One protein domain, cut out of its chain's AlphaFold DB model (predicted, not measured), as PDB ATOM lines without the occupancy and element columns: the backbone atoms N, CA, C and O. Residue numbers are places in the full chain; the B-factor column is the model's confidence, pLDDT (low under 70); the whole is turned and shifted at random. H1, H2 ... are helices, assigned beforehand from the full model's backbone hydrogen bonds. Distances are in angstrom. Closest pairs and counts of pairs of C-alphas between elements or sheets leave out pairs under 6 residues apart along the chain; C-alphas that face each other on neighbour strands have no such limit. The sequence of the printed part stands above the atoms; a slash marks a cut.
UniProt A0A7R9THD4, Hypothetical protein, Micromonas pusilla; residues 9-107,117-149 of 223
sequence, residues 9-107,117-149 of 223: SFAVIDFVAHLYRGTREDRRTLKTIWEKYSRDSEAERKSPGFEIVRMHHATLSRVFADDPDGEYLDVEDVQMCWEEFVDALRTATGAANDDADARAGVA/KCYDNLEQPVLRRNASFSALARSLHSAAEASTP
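What this domain is: This is residues 9 to 107 and 117 to 149 of the 223 residues of the protein "Hypothetical protein" of Micromonas pusilla (UniProt A0A7R9THD4). The long helix H5 runs the length of a helical bundle, with H4 packed alongside it and H2 and H7 side by side across from them; H1 is wedged between H5, H2 and H7, and H6 crosses from H5 to the first part of H7. Residues 100 to 105, of which 100 to 104 belong to H5, stick out free. The printed part has 132 residues with seven named helices, H1 to H7 in order, and no named strand: all helix, the packing part aligned, part crossed. It is compact, with a radius of gyration of the C-alphas of 15.3 A, yet elongated, 52 by 28 by 24 A.

Where its parts are: Find C-alpha 75 at (187.523, 300.659, 219.456); from there H5 runs 43.2 A to C-alpha 104 at (203.041, 300.079, 179.103). H4 is residues 51 to 66, 22.9 A; H2, 24 to 40, and H7, 131 to 147, are each 24.5 A. Look for H1 at residues 12 to 20, H3 at 42 to 45 and H6 at 120 to 129.

How they stand to each other: Start at His 56 and Phe 85, the closest C-alphas of the hairpin H4 and H5, 5.1 A apart; the tilt is a shallow 22 degrees, opposite ways. H5 touches H1 with residues 75 to 83 alone, closest at Ala 17 and Val 75, C-alphas 6.3 A apart. H5 touches H6 at a steep tilt of 61 degrees, with C-alphas 90 and 126 closest at 6.2 A. H2 and H7 touch at a shallow 14 degrees, opposite ways, with C-alphas 37 and 136 closest at 6.0 A. H3 and H4 only just touch, only at the corner, with C-alphas 45 and 54 closest at 6.1 A. H5 and H7 are apart. Every O i to N i+4 pair is within hydrogen-bond range in H1, H2, H4 and H7; H5 has 25 of 26, H6 3 of 6, and H3 is too short for one.

The domain as a whole: Look from Gly 105 to Pro 149 for the C-alphas farthest apart, 53.2 A. Residues 108 to 116 are not printed, and C-alphas 107 and 117 are 24.8 A apart across this cut. No link printed whole is long. Low pLDDT, under 70, includes residues 93 to 107 and 117 to 129.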
ATOM      1  N   SER A   9     204.023 289.786 210.826       44.09
ATOM      2  CA  SER A   9     203.231 290.818 210.198       44.09
ATOM      3  C   SER A   9     202.372 291.438 211.284       44.09
ATOM      4  O   SER A   9     201.560 290.787 211.942       44.09
ATOM      5  N   PHE A  10     202.640 292.700 211.557       49.84
ATOM      6  CA  PHE A  10     201.810 293.464 212.452       49.84
ATOM      7  C   PHE A  10     200.858 294.259 211.580       49.84
ATOM      8  O   PHE A  10     201.316 295.124 210.830       49.84
ATOM      9  N   ALA A  11     199.563 293.968 211.673       69.00
ATOM     10  CA  ALA A  11     198.587 294.758 210.950       69.00
ATOM     11  C   ALA A  11     198.592 296.176 211.534       69.00
ATOM     12  O   ALA A  11     198.530 296.357 212.753       69.00
ATOM     13  N   VAL A  12     198.646 297.202 210.685       73.25
ATOM     14  CA  VAL A  12     198.621 298.612 211.131       73.25
ATOM     15  C   VAL A  12     197.398 298.884 212.017       73.25
ATOM     16  O   VAL A  12     197.476 299.638 212.989       73.25
ATOM     17  N   ILE A  13     196.298 298.194 211.717       79.12
ATOM     18  CA  ILE A  13     195.036 298.209 212.461       79.12
ATOM     19  C   ILE A  13     195.233 297.757 213.918       79.12
ATOM     20  O   ILE A  13     194.678 298.376 214.827       79.12
ATOM     21  N   ASP A  14     196.074 296.751 214.172       77.75
ATOM     22  CA  ASP A  14     196.340 296.257 215.527       77.75
ATOM     23  C   ASP A  14     197.076 297.302 216.375       77.75
ATOM     24  O   ASP A  14     196.774 297.468 217.559       77.75
ATOM     25  N   PHE A  15     198.010 298.054 215.780       79.75
ATOM     26  CA  PHE A  15     198.714 299.130 216.486       79.75
ATOM     27  C   PHE A  15     197.798 300.298 216.822       79.75
ATOM     28  O   PHE A  15     197.863 300.832 217.929       79.75
ATOM     29  N   VAL A  16     196.930 300.679 215.885       83.50
ATOM     30  CA  VAL A  16     195.929 301.721 216.117       83.50
ATOM     31  C   VAL A  16     194.998 301.299 217.245       83.50
ATOM     32  O   VAL A  16     194.833 302.050 218.202       83.50
ATOM     33  N   ALA A  17     194.445 300.088 217.179       82.75
ATOM     34  CA  ALA A  17     193.553 299.570 218.209       82.75
ATOM     35  C   ALA A  17     194.244 299.495 219.579       82.75
ATOM     36  O   ALA A  17     193.648 299.840 220.601       82.75
ATOM     37  N   HIS A  18     195.517 299.091 219.607       80.75
ATOM     38  CA  HIS A  18     196.317 299.052 220.827       80.75
ATOM     39  C   HIS A  18     196.495 300.443 221.448       80.75
ATOM     40  O   HIS A  18     196.206 300.622 222.631       80.75
ATOM     41  N   LEU A  19     196.933 301.425 220.655       83.25
ATOM     42  CA  LEU A  19     197.130 302.802 221.113       83.25
ATOM     43  C   LEU A  19     195.808 303.455 221.522       83.25
ATOM     44  O   LEU A  19     195.751 304.171 222.521       83.25
ATOM     45  N   TYR A  20     194.728 303.167 220.797       83.69
ATOM     46  CA  TYR A  20     193.411 303.721 221.081       83.69
ATOM     47  C   TYR A  20     192.833 303.185 222.401       83.69
ATOM     48  O   TYR A  20     192.380 303.948 223.260       83.69
ATOM     49  N   ARG A  21     192.972 301.874 222.641       84.19
ATOM     50  CA  ARG A  21     192.621 301.220 223.914       84.19
ATOM     51  C   ARG A  21     193.559 301.592 225.074       84.19
ATOM     52  O   ARG A  21     193.299 301.237 226.227       84.19
ATOM     53  N   GLY A  22     194.670 302.257 224.775       81.94
ATOM     54  CA  GLY A  22     195.692 302.652 225.728       81.94
ATOM     55  C   GLY A  22     195.233 303.692 226.753       81.94
ATOM     56  O   GLY A  22     194.053 303.896 227.049       81.94
ATOM     57  N   THR A  23     196.207 304.337 227.378       84.25
ATOM     58  CA  THR A  23     195.973 305.506 228.225       84.25
ATOM     59  C   THR A  23     195.546 306.718 227.389       84.25
ATOM     60  O   THR A  23     195.647 306.738 226.164       84.25
ATOM     61  N   ARG A  24     195.124 307.785 228.072       83.94
ATOM     62  CA  ARG A  24     194.914 309.097 227.447       83.94
ATOM     63  C   ARG A  24     196.172 309.609 226.729       83.94
ATOM     64  O   ARG A  24     196.071 310.292 225.716       83.94
ATOM     65  N   GLU A  25     197.358 309.289 227.242       85.75
ATOM     66  CA  GLU A  25     198.635 309.666 226.627       85.75
ATOM     67  C   GLU A  25     198.889 308.884 225.331       85.75
ATOM     68  O   GLU A  25     199.322 309.473 224.339       85.75
ATOM     69  N   ASP A  26     198.522 307.602 225.294       86.06
ATOM     70  CA  ASP A  26     198.644 306.754 224.098       86.06
ATOM     71  C   ASP A  26     197.713 307.255 222.981       86.06
ATOM     72  O   ASP A  26     198.126 307.378 221.828       86.06
ATOM     73  N   ARG A  27     196.487 307.670 223.330       85.94
ATOM     74  CA  ARG A  27     195.542 308.290 222.384       85.94
ATOM     75  C   ARG A  27     196.024 309.633 221.842       85.94
ATOM     76  O   ARG A  27     195.953 309.878 220.637       85.94
ATOM     77  N   ARG A  28     196.609 310.482 222.690       85.75
ATOM     78  CA  ARG A  28     197.262 311.726 222.237       85.75
ATOM     79  C   ARG A  28     198.463 311.453 221.335       85.75
ATOM     80  O   ARG A  28     198.689 312.187 220.371       85.75
ATOM     81  N   THR A  29     199.215 310.394 221.619       88.56
ATOM     82  CA  THR A  29     200.336 309.951 220.782       88.56
ATOM     83  C   THR A  29     199.836 309.487 219.416       88.56
ATOM     84  O   THR A  29     200.352 309.943 218.396       88.56
ATOM     85  N   LEU A  30     198.776 308.675 219.378       88.75
ATOM     86  CA  LEU A  30     198.110 308.250 218.146       88.75
ATOM     87  C   LEU A  30     197.645 309.449 217.307       88.75
ATOM     88  O   LEU A  30     197.961 309.527 216.120       88.75
ATOM     89  N   LYS A  31     196.983 310.429 217.934       88.62
ATOM     90  CA  LYS A  31     196.584 311.681 217.278       88.62
ATOM     91  C   LYS A  31     197.783 312.437 216.696       88.62
ATOM     92  O   LYS A  31     197.748 312.852 215.541       88.62
ATOM     93  N   THR A  32     198.868 312.562 217.458       90.62
ATOM     94  CA  THR A  32     200.095 313.249 217.013       90.62
ATOM     95  C   THR A  32     200.719 312.559 215.794       90.62
ATOM     96  O   THR A  32     201.147 313.218 214.843       90.62
ATOM     97  N   ILE A  33     200.749 311.224 215.792       89.75
ATOM     98  CA  ILE A  33     201.243 310.425 214.665       89.75
ATOM     99  C   ILE A  33     200.363 310.643 213.427       89.75
ATOM    100  O   ILE A  33     200.888 310.844 212.329       89.75
ATOM    101  N   TRP A  34     199.040 310.660 213.602       91.50
ATOM    102  CA  TRP A  34     198.096 310.924 212.520       91.50
ATOM    103  C   TRP A  34     198.253 312.331 211.925       91.50
ATOM    104  O   TRP A  34     198.289 312.493 210.703       91.50
ATOM    105  N   GLU A  35     198.400 313.359 212.763       90.00
ATOM    106  CA  GLU A  35     198.632 314.741 212.321       90.00
ATOM    107  C   GLU A  35     199.929 314.870 211.516       90.00
ATOM    108  O   GLU A  35     199.959 315.534 210.474       90.00
ATOM    109  N   LYS A  36     200.993 314.191 211.959       90.12
ATOM    110  CA  LYS A  36     202.262 314.141 211.230       90.12
ATOM    111  C   LYS A  36     202.088 313.492 209.856       90.12
ATOM    112  O   LYS A  36     202.442 314.105 208.853       90.12
ATOM    113  N   TYR A  37     201.478 312.306 209.793       89.56
ATOM    114  CA  TYR A  37     201.188 311.636 208.521       89.56
ATOM    115  C   TYR A  37     200.340 312.508 207.587       89.56
ATOM    116  O   TYR A  37     200.595 312.582 206.386       89.56
ATOM    117  N   SER A  38     199.346 313.206 208.135       88.62
ATOM    118  CA  SER A  38     198.469 314.092 207.368       88.62
ATOM    119  C   SER A  38     199.244 315.214 206.677       88.62
ATOM    120  O   SER A  38     198.937 315.554 205.533       88.62
ATOM    121  N   ARG A  39     200.256 315.770 207.349       88.06
ATOM    122  CA  ARG A  39     201.141 316.795 206.788       88.06
ATOM    123  C   ARG A  39     202.084 316.211 205.739       88.06
ATOM    124  O   ARG A  39     202.174 316.750 204.641       88.06
ATOM    125  N   ASP A  40     202.733 315.097 206.060       84.81
ATOM    126  CA  ASP A  40     203.754 314.484 205.203       84.81
ATOM    127  C   ASP A  40     203.153 313.938 203.891       84.81
ATOM    128  O   ASP A  40     203.777 314.015 202.836       84.81
ATOM    129  N   SER A  41     201.901 313.472 203.927       84.69
ATOM    130  CA  SER A  41     201.186 312.917 202.767       84.69
ATOM    131  C   SER A  41     200.402 313.948 201.941       84.69
ATOM    132  O   SER A  41     199.660 313.566 201.039       84.69
ATOM    133  N   GLU A  42     200.494 315.254 202.225       83.62
ATOM    134  CA  GLU A  42     199.640 316.263 201.572       83.62
ATOM    135  C   GLU A  42     199.772 316.263 200.040       83.62
ATOM    136  O   GLU A  42     198.767 316.346 199.330       83.62
ATOM    137  N   ALA A  43     200.998 316.152 199.524       79.31
ATOM    138  CA  ALA A  43     201.251 316.116 198.086       79.31
ATOM    139  C   ALA A  43     200.731 314.821 197.442       79.31
ATOM    140  O   ALA A  43     200.100 314.877 196.387       79.31
ATOM    141  N   GLU A  44     200.934 313.676 198.100       77.12
ATOM    142  CA  GLU A  44     200.451 312.369 197.637       77.12
ATOM    143  C   GLU A  44     198.922 312.325 197.602       77.12
ATOM    144  O   GLU A  44     198.328 311.906 196.620       77.12
ATOM    145  N   ARG A  45     198.245 312.846 198.627       80.38
ATOM    146  CA  ARG A  45     196.775 312.859 198.673       80.38
ATOM    147  C   ARG A  45     196.146 313.734 197.587       80.38
ATOM    148  O   ARG A  45     194.984 313.530 197.246       80.38
ATOM    149  N   LYS A  46     196.877 314.721 197.066       78.12
ATOM    150  CA  LYS A  46     196.427 315.577 195.959       78.12
ATOM    151  C   LYS A  46     196.643 314.934 194.588       78.12
ATOM    152  O   LYS A  46     196.183 315.511 193.602       78.12
ATOM    153  N   SER A  47     197.328 313.791 194.497       73.62
ATOM    154  CA  SER A  47     197.512 313.125 193.213       73.62
ATOM    155  C   SER A  47     196.188 312.545 192.697       73.62
ATOM    156  O   SER A  47     195.343 312.133 193.497       73.62
ATOM    157  N   PRO A  48     196.001 312.475 191.369       65.12
ATOM    158  CA  PRO A  48     194.864 311.773 190.778       65.12
ATOM    159  C   PRO A  48     194.794 310.318 191.268       65.12
ATOM    160  O   PRO A  48     195.835 309.690 191.463       65.12
ATOM    161  N   GLY A  49     193.586 309.794 191.486       69.25
ATOM    162  CA  GLY A  49     193.359 308.423 191.961       69.25
ATOM    163  C   GLY A  49     193.299 308.285 193.487       69.25
ATOM    164  O   GLY A  49     193.003 307.205 193.992       69.25
ATOM    165  N   PHE A  50     193.539 309.368 194.237       77.56
ATOM    166  CA  PHE A  50     193.480 309.403 195.704       77.56
ATOM    167  C   PHE A  50     192.209 310.094 196.241       77.56
ATOM    168  O   PHE A  50     192.140 310.456 197.414       77.56
ATOM    169  N   GLU A  51     191.175 310.287 195.419       80.69
ATOM    170  CA  GLU A  51     189.891 310.903 195.804       80.69
ATOM    171  C   GLU A  51     189.251 310.196 197.007       80.69
ATOM    172  O   GLU A  51     188.907 310.836 198.001       80.69
ATOM    173  N   ILE A  52     189.145 308.868 196.935       75.75
ATOM    174  CA  ILE A  52     188.542 308.044 197.989       75.75
ATOM    175  C   ILE A  52     189.427 308.070 199.247       75.75
ATOM    176  O   ILE A  52     188.928 308.214 200.361       75.75
ATOM    177  N   VAL A  53     190.755 308.057 199.078       83.38
ATOM    178  CA  VAL A  53     191.717 308.186 200.188       83.38
ATOM    179  C   VAL A  53     191.544 309.515 200.917       83.38
ATOM    180  O   VAL A  53     191.569 309.550 202.146       83.38
ATOM    181  N   ARG A  54     191.343 310.619 200.185       83.19
ATOM    182  CA  ARG A  54     191.102 311.943 200.777       83.19
ATOM    183  C   ARG A  54     189.838 311.971 201.628       83.19
ATOM    184  O   ARG A  54     189.849 312.599 202.683       83.19
ATOM    185  N   MET A  55     188.780 311.293 201.188       87.00
ATOM    186  CA  MET A  55     187.527 311.197 201.934       87.00
ATOM    187  C   MET A  55     187.720 310.452 203.263       87.00
ATOM    188  O   MET A  55     187.447 311.033 204.311       87.00
ATOM    189  N   HIS A  56     188.269 309.229 203.253       85.75
ATOM    190  CA  HIS A  56     188.490 308.473 204.500       85.75
ATOM    191  C   HIS A  56     189.542 309.123 205.407       85.75
ATOM    192  O   HIS A  56     189.411 309.108 206.630       85.75
ATOM    193  N   HIS A  57     190.550 309.782 204.828       89.06
ATOM    194  CA  HIS A  57     191.493 310.597 205.594       89.06
ATOM    195  C   HIS A  57     190.787 311.737 206.344       89.06
ATOM    196  O   HIS A  57     191.075 311.977 207.521       89.06
ATOM    197  N   ALA A  58     189.848 312.430 205.696       86.00
ATOM    198  CA  ALA A  58     189.074 313.488 206.338       86.00
ATOM    199  C   ALA A  58     188.186 312.938 207.468       86.00
ATOM    200  O   ALA A  58     188.106 313.569 208.522       86.00
ATOM    201  N   THR A  59     187.585 311.759 207.283       85.81
ATOM    202  CA  THR A  59     186.809 311.063 208.323       85.81
ATOM    203  C   THR A  59     187.666 310.756 209.549       85.81
ATOM    204  O   THR A  59     187.338 311.206 210.644       85.81
ATOM    205  N   LEU A  60     188.816 310.098 209.370       87.00
ATOM    206  CA  LEU A  60     189.743 309.802 210.471       87.00
ATOM    207  C   LEU A  60     190.269 311.070 211.155       87.00
ATOM    208  O   LEU A  60     190.417 311.116 212.374       87.00
ATOM    209  N   SER A  61     190.514 312.132 210.388       87.69
ATOM    210  CA  SER A  61     190.949 313.413 210.951       87.69
ATOM    211  C   SER A  61     189.883 314.056 211.837       87.69
ATOM    212  O   SER A  61     190.238 314.670 212.839       87.69
ATOM    213  N   ARG A  62     188.594 313.907 211.498       85.12
ATOM    214  CA  ARG A  62     187.484 314.350 212.355       85.12
ATOM    215  C   ARG A  62     187.368 313.487 213.602       85.12
ATOM    216  O   ARG A  62     187.342 314.042 214.688       85.12
ATOM    217  N   VAL A  63     187.435 312.164 213.457       82.44
ATOM    218  CA  VAL A  63     187.445 311.210 214.580       82.44
ATOM    219  C   VAL A  63     188.484 311.605 215.640       82.44
ATOM    220  O   VAL A  63     188.140 311.801 216.801       82.44
ATOM    221  N   PHE A  64     189.739 311.843 215.243       81.44
ATOM    222  CA  PHE A  64     190.792 312.250 216.186       81.44
ATOM    223  C   PHE A  64     190.696 313.712 216.663       81.44
ATOM    224  O   PHE A  64     191.329 314.095 217.657       81.44
ATOM    225  N   ALA A  65     189.963 314.570 215.953       82.12
ATOM    226  CA  ALA A  65     189.722 315.948 216.369       82.12
ATOM    227  C   ALA A  65     188.610 316.032 217.421       82.12
ATOM    228  O   ALA A  65     188.804 316.717 218.427       82.12
ATOM    229  N   ASP A  66     187.511 315.318 217.184       80.88
ATOM    230  CA  ASP A  66     186.282 315.350 217.973       80.88
ATOM    231  C   ASP A  66     186.388 314.472 219.226       80.88
ATOM    232  O   ASP A  66     185.844 314.833 220.267       80.88
ATOM    233  N   ASP A  67     187.157 313.379 219.163       78.00
ATOM    234  CA  ASP A  67     187.422 312.510 220.309       78.00
ATOM    235  C   ASP A  67     188.931 312.284 220.549       78.00
ATOM    236  O   ASP A  67     189.469 311.191 220.347       78.00
ATOM    237  N   PRO A  68     189.674 313.320 220.987       70.38
ATOM    238  CA  PRO A  68     191.109 313.194 221.251       70.38
ATOM    239  C   PRO A  68     191.419 312.303 222.462       70.38
ATOM    240  O   PRO A  68     192.556 311.851 222.618       70.38
ATOM    241  N   ASP A  69     190.431 312.102 223.335       75.94
ATOM    242  CA  ASP A  69     190.571 311.423 224.615       75.94
ATOM    243  C   ASP A  69     189.879 310.051 224.645       75.94
ATOM    244  O   ASP A  69     189.997 309.365 225.665       75.94
ATOM    245  N   GLY A  70     189.282 309.606 223.532       73.25
ATOM    246  CA  GLY A  70     188.652 308.292 223.357       73.25
ATOM    247  C   GLY A  70     187.473 308.048 224.294       73.25
ATOM    248  O   GLY A  70     187.354 306.953 224.843       73.25
ATOM    249  N   GLU A  71     186.697 309.090 224.583       75.75
ATOM    250  CA  GLU A  71     185.562 309.047 225.510       75.75
ATOM    251  C   GLU A  71     184.233 308.733 224.809       75.75
ATOM    252  O   GLU A  71     183.289 308.300 225.472       75.75
ATOM    253  N   TYR A  72     184.155 308.940 223.493       72.94
ATOM    254  CA  TYR A  72     182.904 308.927 222.734       72.94
ATOM    255  C   TYR A  72     182.848 307.845 221.658       72.94
ATOM    256  O   TYR A  72     181.767 307.318 221.407       72.94
ATOM    257  N   LEU A  73     183.979 307.520 221.034       80.50
ATOM    258  CA  LEU A  73     184.077 306.495 219.998       80.50
ATOM    259  C   LEU A  73     184.691 305.226 220.575       80.50
ATOM    260  O   LEU A  73     185.725 305.282 221.254       80.50
ATOM    261  N   ASP A  74     184.067 304.085 220.294       82.12
ATOM    262  CA  ASP A  74     184.595 302.796 220.716       82.12
ATOM    263  C   ASP A  74     185.752 302.324 219.813       82.12
ATOM    264  O   ASP A  74     186.174 302.990 218.862       82.12
ATOM    265  N   VAL A  75     186.372 301.203 220.192       80.00
ATOM    266  CA  VAL A  75     187.523 300.659 219.456       80.00
ATOM    267  C   VAL A  75     187.097 300.183 218.071       80.00
ATOM    268  O   VAL A  75     187.871 300.309 217.121       80.00
ATOM    269  N   GLU A  76     185.890 299.641 217.970       81.12
ATOM    270  CA  GLU A  76     185.308 299.083 216.763       81.12
ATOM    271  C   GLU A  76     185.068 300.172 215.703       81.12
ATOM    272  O   GLU A  76     185.448 299.984 214.545       81.12
ATOM    273  N   ASP A  77     184.558 301.343 216.096       83.69
ATOM    274  CA  ASP A  77     184.371 302.510 215.227       83.69
ATOM    275  C   ASP A  77     185.699 302.983 214.617       83.69
ATOM    276  O   ASP A  77     185.811 303.241 213.411       83.69
ATOM    277  N   VAL A  78     186.742 303.073 215.450       83.81
ATOM    278  CA  VAL A  78     188.075 303.506 215.013       83.81
ATOM    279  C   VAL A  78     188.735 302.458 214.123       83.81
ATOM    280  O   VAL A  78     189.370 302.825 213.132       83.81
ATOM    281  N   GLN A  79     188.576 301.171 214.440       82.50
ATOM    282  CA  GLN A  79     189.059 300.077 213.597       82.50
ATOM    283  C   GLN A  79     188.402 300.112 212.220       82.50
ATOM    284  O   GLN A  79     189.116 300.115 211.220       82.50
ATOM    285  N   MET A  80     187.074 300.225 212.166       82.00
ATOM    286  CA  MET A  80     186.322 300.288 210.915       82.00
ATOM    287  C   MET A  80     186.775 301.468 210.044       82.00
ATOM    288  O   MET A  80     187.105 301.282 208.873       82.00
ATOM    289  N   CYS A  81     186.893 302.672 210.615       84.88
ATOM    290  CA  CYS A  81     187.365 303.845 209.870       84.88
ATOM    291  C   CYS A  81     188.790 303.661 209.316       84.88
ATOM    292  O   CYS A  81     189.117 304.150 208.230       84.88
ATOM    293  N   TRP A  82     189.654 302.972 210.062       85.81
ATOM    294  CA  TRP A  82     191.012 302.664 209.623       85.81
ATOM    295  C   TRP A  82     191.063 301.598 208.534       85.81
ATOM    296  O   TRP A  82     191.852 301.738 207.598       85.81
ATOM    297  N   GLU A  83     190.229 300.566 208.625       83.62
ATOM    298  CA  GLU A  83     190.105 299.535 207.594       83.62
ATOM    299  C   GLU A  83     189.701 300.149 206.254       83.62
ATOM    300  O   GLU A  83     190.388 299.944 205.251       83.62
ATOM    301  N   GLU A  84     188.666 300.991 206.248       84.25
ATOM    302  CA  GLU A  84     188.214 301.681 205.038       84.25
ATOM    303  C   GLU A  84     189.298 302.586 204.439       84.25
ATOM    304  O   GLU A  84     189.496 302.630 203.222       84.25
ATOM    305  N   PHE A  85     190.049 303.292 205.287       86.62
ATOM    306  CA  PHE A  85     191.159 304.127 204.843       86.62
ATOM    307  C   PHE A  85     192.275 303.308 204.179       86.62
ATOM    308  O   PHE A  85     192.799 303.699 203.129       86.62
ATOM    309  N   VAL A  86     192.639 302.166 204.763       82.25
ATOM    310  CA  VAL A  86     193.664 301.282 204.201       82.25
ATOM    311  C   VAL A  86     193.175 300.639 202.897       82.25
ATOM    312  O   VAL A  86     193.942 300.558 201.935       82.25
ATOM    313  N   ASP A  87     191.905 300.246 202.804       79.69
ATOM    314  CA  ASP A  87     191.313 299.716 201.569       79.69
ATOM    315  C   ASP A  87     191.233 300.763 200.451       79.69
ATOM    316  O   ASP A  87     191.537 300.468 199.286       79.69
ATOM    317  N   ALA A  88     190.931 302.015 200.796       81.31
ATOM    318  CA  ALA A  88     191.003 303.131 199.863       81.31
ATOM    319  C   ALA A  88     192.432 303.345 199.348       81.31
ATOM    320  O   ALA A  88     192.635 303.522 198.145       81.31
ATOM    321  N   LEU A  89     193.435 303.287 200.234       78.94
ATOM    322  CA  LEU A  89     194.846 303.401 199.853       78.94
ATOM    323  C   LEU A  89     195.264 302.292 198.891       78.94
ATOM    324  O   LEU A  89     195.960 302.569 197.912       78.94
ATOM    325  N   ARG A  90     194.825 301.054 199.138       75.25
ATOM    326  CA  ARG A  90     195.083 299.901 198.259       75.25
ATOM    327  C   ARG A  90     194.478 300.105 196.885       75.25
ATOM    328  O   ARG A  90     195.169 299.921 195.889       75.25
ATOM    329  N   THR A  91     193.215 300.518 196.838       75.31
ATOM    330  CA  THR A  91     192.514 300.794 195.581       75.31
ATOM    331  C   THR A  91     193.236 301.880 194.788       75.31
ATOM    332  O   THR A  91     193.517 301.689 193.609       75.31
ATOM    333  N   ALA A  92     193.639 302.970 195.446       71.12
ATOM    334  CA  ALA A  92     194.369 304.068 194.818       71.12
ATOM    335  C   ALA A  92     195.753 303.644 194.288       71.12
ATOM    336  O   ALA A  92     196.129 303.993 193.171       71.12
ATOM    337  N   THR A  93     196.512 302.851 195.057       68.94
ATOM    338  CA  THR A  93     197.824 302.341 194.608       68.94
ATOM    339  C   THR A  93     197.726 301.224 193.571       68.94
ATOM    340  O   THR A  93     198.675 301.031 192.813       68.94
ATOM    341  N   GLY A  94     196.621 300.479 193.534       65.75
ATOM    342  CA  GLY A  94     196.318 299.512 192.478       65.75
ATOM    343  C   GLY A  94     195.966 300.208 191.163       65.75
ATOM    344  O   GLY A  94     196.615 299.956 190.154       65.75
ATOM    345  N   ALA A  95     195.031 301.160 191.206       56.59
ATOM    346  CA  ALA A  95     194.613 301.941 190.041       56.59
ATOM    347  C   ALA A  95     195.772 302.733 189.410       56.59
ATOM    348  O   ALA A  95     195.895 302.785 188.191       56.59
ATOM    349  N   ALA A  96     196.682 303.280 190.226       53.22
ATOM    350  CA  ALA A  96     197.880 303.955 189.724       53.22
ATOM    351  C   ALA A  96     198.795 303.036 188.887       53.22
ATOM    352  O   ALA A  96     199.493 303.515 187.993       53.22
ATOM    353  N   ASN A  97     198.795 301.726 189.164       54.97
ATOM    354  CA  ASN A  97     199.528 300.749 188.364       54.97
ATOM    355  C   ASN A  97     198.744 300.312 187.135       54.97
ATOM    356  O   ASN A  97     199.364 300.181 186.092       54.97
ATOM    357  N   ASP A  98     197.423 300.150 187.214       53.12
ATOM    358  CA  ASP A  98     196.616 299.857 186.024       53.12
ATOM    359  C   ASP A  98     196.766 300.977 184.978       53.12
ATOM    360  O   ASP A  98     196.906 300.691 183.794       53.12
ATOM    361  N   ASP A  99     196.866 302.241 185.405       48.78
ATOM    362  CA  ASP A  99     197.176 303.377 184.523       48.78
ATOM    363  C   ASP A  99     198.613 303.338 183.958       48.78
ATOM    364  O   ASP A  99     198.858 303.759 182.820       48.78
ATOM    365  N   ALA A 100     199.585 302.845 184.735       49.50
ATOM    366  CA  ALA A 100     200.979 302.702 184.309       49.50
ATOM    367  C   ALA A 100     201.178 301.508 183.355       49.50
ATOM    368  O   ALA A 100     201.861 301.643 182.338       49.50
ATOM    369  N   ASP A 101     200.529 300.381 183.635       46.19
ATOM    370  CA  ASP A 101     200.540 299.151 182.846       46.19
ATOM    371  C   ASP A 101     199.681 299.296 181.580       46.19
ATOM    372  O   ASP A 101     200.081 298.819 180.516       46.19
ATOM    373  N   ALA A 102     198.575 300.052 181.629       49.53
ATOM    374  CA  ALA A 102     197.827 300.473 180.442       49.53
ATOM    375  C   ALA A 102     198.671 301.376 179.531       49.53
ATOM    376  O   ALA A 102     198.613 301.246 178.307       49.53
ATOM    377  N   ARG A 103     199.515 302.249 180.102       46.91
ATOM    378  CA  ARG A 103     200.531 303.001 179.342       46.91
ATOM    379  C   ARG A 103     201.659 302.116 178.804       46.91
ATOM    380  O   ARG A 103     202.213 302.441 177.756       46.91
ATOM    381  N   ALA A 104     201.998 301.029 179.496       49.47
ATOM    382  CA  ALA A 104     203.041 300.079 179.103       49.47
ATOM    383  C   ALA A 104     202.536 298.916 178.218       49.47
ATOM    384  O   ALA A 104     203.340 298.111 177.753       49.47
ATOM    385  N   GLY A 105     201.228 298.833 177.947       42.00
ATOM    386  CA  GLY A 105     200.621 297.818 177.083       42.00
ATOM    387  C   GLY A 105     200.526 296.409 177.688       42.00
ATOM    388  O   GLY A 105     200.341 295.450 176.939       42.00
ATOM    389  N   VAL A 106     200.643 296.254 179.011       47.25
ATOM    390  CA  VAL A 106     200.598 294.944 179.686       47.25
ATOM    391  C   VAL A 106     199.244 294.780 180.375       47.25
ATOM    392  O   VAL A 106     199.066 295.130 181.534       47.25
ATOM    393  N   ALA A 107     198.252 294.271 179.646       39.41
ATOM    394  CA  ALA A 107     196.921 294.018 180.194       39.41
ATOM    395  C   ALA A 107     196.969 292.913 181.269       39.41
ATOM    396  O   ALA A 107     197.237 291.749 180.960       39.41
ATOM    397  N   LYS A 117     191.467 287.043 203.374       38.38
ATOM    398  CA  LYS A 117     191.875 288.374 203.849       38.38
ATOM    399  C   LYS A 117     192.981 288.255 204.907       38.38
ATOM    400  O   LYS A 117     192.749 288.445 206.092       38.38
ATOM    401  N   CYS A 118     194.183 287.890 204.483       37.69
ATOM    402  CA  CYS A 118     195.392 288.003 205.272       37.69
ATOM    403  C   CYS A 118     195.997 289.376 204.969       37.69
ATOM    404  O   CYS A 118     196.329 289.664 203.812       37.69
ATOM    405  N   TYR A 119     196.100 290.222 205.995       44.94
ATOM    406  CA  TYR A 119     196.609 291.590 205.891       44.94
ATOM    407  C   TYR A 119     198.037 291.645 205.308       44.94
ATOM    408  O   TYR A 119     198.367 292.600 204.613       44.94
ATOM    409  N   ASP A 120     198.826 290.575 205.423       43.47
ATOM    410  CA  ASP A 120     200.198 290.450 204.902       43.47
ATOM    411  C   ASP A 120     200.305 290.672 203.390       43.47
ATOM    412  O   ASP A 120     201.193 291.378 202.903       43.47
ATOM    413  N   ASN A 121     199.371 290.088 202.634       46.56
ATOM    414  CA  ASN A 121     199.345 290.198 201.174       46.56
ATOM    415  C   ASN A 121     198.876 291.586 200.715       46.56
ATOM    416  O   ASN A 121     199.070 291.954 199.557       46.56
ATOM    417  N   LEU A 122     198.248 292.340 201.619       48.62
ATOM    418  CA  LEU A 122     197.577 293.599 201.336       48.62
ATOM    419  C   LEU A 122     198.357 294.819 201.853       48.62
ATOM    420  O   LEU A 122     198.269 295.896 201.267       48.62
ATOM    421  N   GLU A 123     199.133 294.676 202.927       54.53
ATOM    422  CA  GLU A 123     199.938 295.742 203.530       54.53
ATOM    423  C   GLU A 123     201.316 295.883 202.876       54.53
ATOM    424  O   GLU A 123     201.754 297.005 202.631       54.53
ATOM    425  N   GLN A 124     201.976 294.779 202.501       53.09
ATOM    426  CA  GLN A 124     203.279 294.816 201.816       53.09
ATOM    427  C   GLN A 124     203.273 295.686 200.542       53.09
ATOM    428  O   GLN A 124     204.197 296.488 200.372       53.09
ATOM    429  N   PRO A 125     202.261 295.607 199.652       52.06
ATOM    430  CA  PRO A 125     202.207 296.463 198.469       52.06
ATOM    431  C   PRO A 125     202.037 297.946 198.810       52.06
ATOM    432  O   PRO A 125     202.700 298.779 198.198       52.06
ATOM    433  N   VAL A 126     201.198 298.290 199.793       57.66
ATOM    434  CA  VAL A 126     200.952 299.690 200.186       57.66
ATOM    435  C   VAL A 126     202.171 300.273 200.894       57.66
ATOM    436  O   VAL A 126     202.618 301.361 200.540       57.66
ATOM    437  N   LEU A 127     202.769 299.532 201.832       56.88
ATOM    438  CA  LEU A 127     203.967 299.950 202.561       56.88
ATOM    439  C   LEU A 127     205.164 300.145 201.622       56.88
ATOM    440  O   LEU A 127     205.927 301.092 201.796       56.88
ATOM    441  N   ARG A 128     205.334 299.306 200.594       55.78
ATOM    442  CA  ARG A 128     206.421 299.483 199.616       55.78
ATOM    443  C   ARG A 128     206.179 300.628 198.629       55.78
ATOM    444  O   ARG A 128     207.150 301.172 198.113       55.78
ATOM    445  N   ARG A 129     204.917 300.973 198.342       60.28
ATOM    446  CA  ARG A 129     204.542 301.942 197.291       60.28
ATOM    447  C   ARG A 129     204.233 303.342 197.819       60.28
ATOM    448  O   ARG A 129     204.381 304.300 197.070       60.28
ATOM    449  N   ASN A 130     203.832 303.472 199.081       71.56
ATOM    450  CA  ASN A 130     203.522 304.750 199.708       71.56
ATOM    451  C   ASN A 130     204.499 305.018 200.868       71.56
ATOM    452  O   ASN A 130     204.390 304.440 201.953       71.56
ATOM    453  N   ALA A 131     205.481 305.891 200.622       73.12
ATOM    454  CA  ALA A 131     206.544 306.200 201.578       73.12
ATOM    455  C   ALA A 131     205.997 306.832 202.870       73.12
ATOM    456  O   ALA A 131     206.455 306.487 203.966       73.12
ATOM    457  N   SER A 132     204.989 307.699 202.745       77.75
ATOM    458  CA  SER A 132     204.323 308.358 203.869       77.75
ATOM    459  C   SER A 132     203.588 307.355 204.766       77.75
ATOM    460  O   SER A 132     203.712 307.397 205.990       77.75
ATOM    461  N   PHE A 133     202.891 306.384 204.177       80.75
ATOM    462  CA  PHE A 133     202.184 305.315 204.880       80.75
ATOM    463  C   PHE A 133     203.158 304.320 205.525       80.75
ATOM    464  O   PHE A 133     202.970 303.893 206.660       80.75
ATOM    465  N   SER A 134     204.269 304.023 204.852       76.75
ATOM    466  CA  SER A 134     205.379 303.256 205.425       76.75
ATOM    467  C   SER A 134     205.973 303.916 206.676       76.75
ATOM    468  O   SER A 134     206.353 303.243 207.636       76.75
ATOM    469  N   ALA A 135     206.084 305.247 206.677       77.81
ATOM    470  CA  ALA A 135     206.532 306.013 207.837       77.81
ATOM    471  C   ALA A 135     205.477 306.049 208.955       77.81
ATOM    472  O   ALA A 135     205.837 305.960 210.133       77.81
ATOM    473  N   LEU A 136     204.193 306.126 208.595       83.50
ATOM    474  CA  LEU A 136     203.064 306.027 209.520       83.50
ATOM    475  C   LEU A 136     203.063 304.682 210.254       83.50
ATOM    476  O   LEU A 136     203.095 304.670 211.481       83.50
ATOM    477  N   ALA A 137     203.126 303.565 209.528       81.50
ATOM    478  CA  ALA A 137     203.137 302.221 210.108       81.50
ATOM    479  C   ALA A 137     204.294 302.019 211.101       81.50
ATOM    480  O   ALA A 137     204.084 301.538 212.213       81.50
ATOM    481  N   ARG A 138     205.506 302.473 210.751       79.62
ATOM    482  CA  ARG A 138     206.669 302.430 211.656       79.62
ATOM    483  C   ARG A 138     206.482 303.289 212.905       79.62
ATOM    484  O   ARG A 138     206.887 302.883 213.991       79.62
ATOM    485  N   SER A 139     205.872 304.464 212.759       81.19
ATOM    486  CA  SER A 139     205.606 305.361 213.891       81.19
ATOM    487  C   SER A 139     204.577 304.756 214.849       81.19
ATOM    488  O   SER A 139     204.770 304.806 216.061       81.19
ATOM    489  N   LEU A 140     203.520 304.139 214.310       83.69
ATOM    490  CA  LEU A 140     202.497 303.436 215.088       83.69
ATOM    491  C   LEU A 140     203.080 302.234 215.832       83.69
ATOM    492  O   LEU A 140     202.840 302.084 217.028       83.69
ATOM    493  N   HIS A 141     203.893 301.425 215.151       80.81
ATOM    494  CA  HIS A 141     204.573 300.288 215.762       80.81
ATOM    495  C   HIS A 141     205.458 300.719 216.938       80.81
ATOM    496  O   HIS A 141     205.292 300.219 218.048       80.81
ATOM    497  N   SER A 142     206.338 301.700 216.719       81.56
ATOM    498  CA  SER A 142     207.252 302.194 217.754       81.56
ATOM    499  C   SER A 142     206.510 302.762 218.967       81.56
ATOM    500  O   SER A 142     206.917 302.530 220.105       81.56
ATOM    501  N   ALA A 143     205.399 303.468 218.746       82.38
ATOM    502  CA  ALA A 143     204.572 303.975 219.834       82.38
ATOM    503  C   ALA A 143     203.867 302.849 220.606       82.38
ATOM    504  O   ALA A 143     203.800 302.900 221.834       82.38
ATOM    505  N   ALA A 144     203.373 301.816 219.917       82.19
ATOM    506  CA  ALA A 144     202.748 300.660 220.558       82.19
ATOM    507  C   ALA A 144     203.756 299.848 221.396       82.19
ATOM    508  O   ALA A 144     203.443 299.427 222.511       82.19
ATOM    509  N   GLU A 145     204.990 299.686 220.913       80.50
ATOM    510  CA  GLU A 145     206.069 299.066 221.691       80.50
ATOM    511  C   GLU A 145     206.412 299.883 222.941       80.50
ATOM    512  O   GLU A 145     206.501 299.321 224.030       80.50
ATOM    513  N   ALA A 146     206.527 301.209 222.816       78.06
ATOM    514  CA  ALA A 146     206.796 302.098 223.949       78.06
ATOM    515  C   ALA A 146     205.656 302.124 224.986       78.06
ATOM    516  O   ALA A 146     205.903 302.340 226.172       78.06
ATOM    517  N   SER A 147     204.417 301.878 224.547       74.12
ATOM    518  CA  SER A 147     203.231 301.791 225.414       74.12
ATOM    519  C   SER A 147     203.168 300.473 226.201       74.12
ATOM    520  O   SER A 147     202.431 300.358 227.189       74.12
ATOM    521  N   THR A 148     203.945 299.466 225.789       66.81
ATOM    522  CA  THR A 148     204.034 298.182 226.486       66.81
ATOM    523  C   THR A 148     204.993 298.326 227.675       66.81
ATOM    524  O   THR A 148     206.173 298.619 227.479       66.81
ATOM    525  N   PRO A 149     204.543 298.125 228.930       52.22
ATOM    526  CA  PRO A 149     205.437 298.225 230.078       52.22
ATOM    527  C   PRO A 149     206.548 297.161 229.980       52.22
ATOM    528  O   PRO A 149     206.254 296.025 229.597       52.22
TER     529      PRO A 149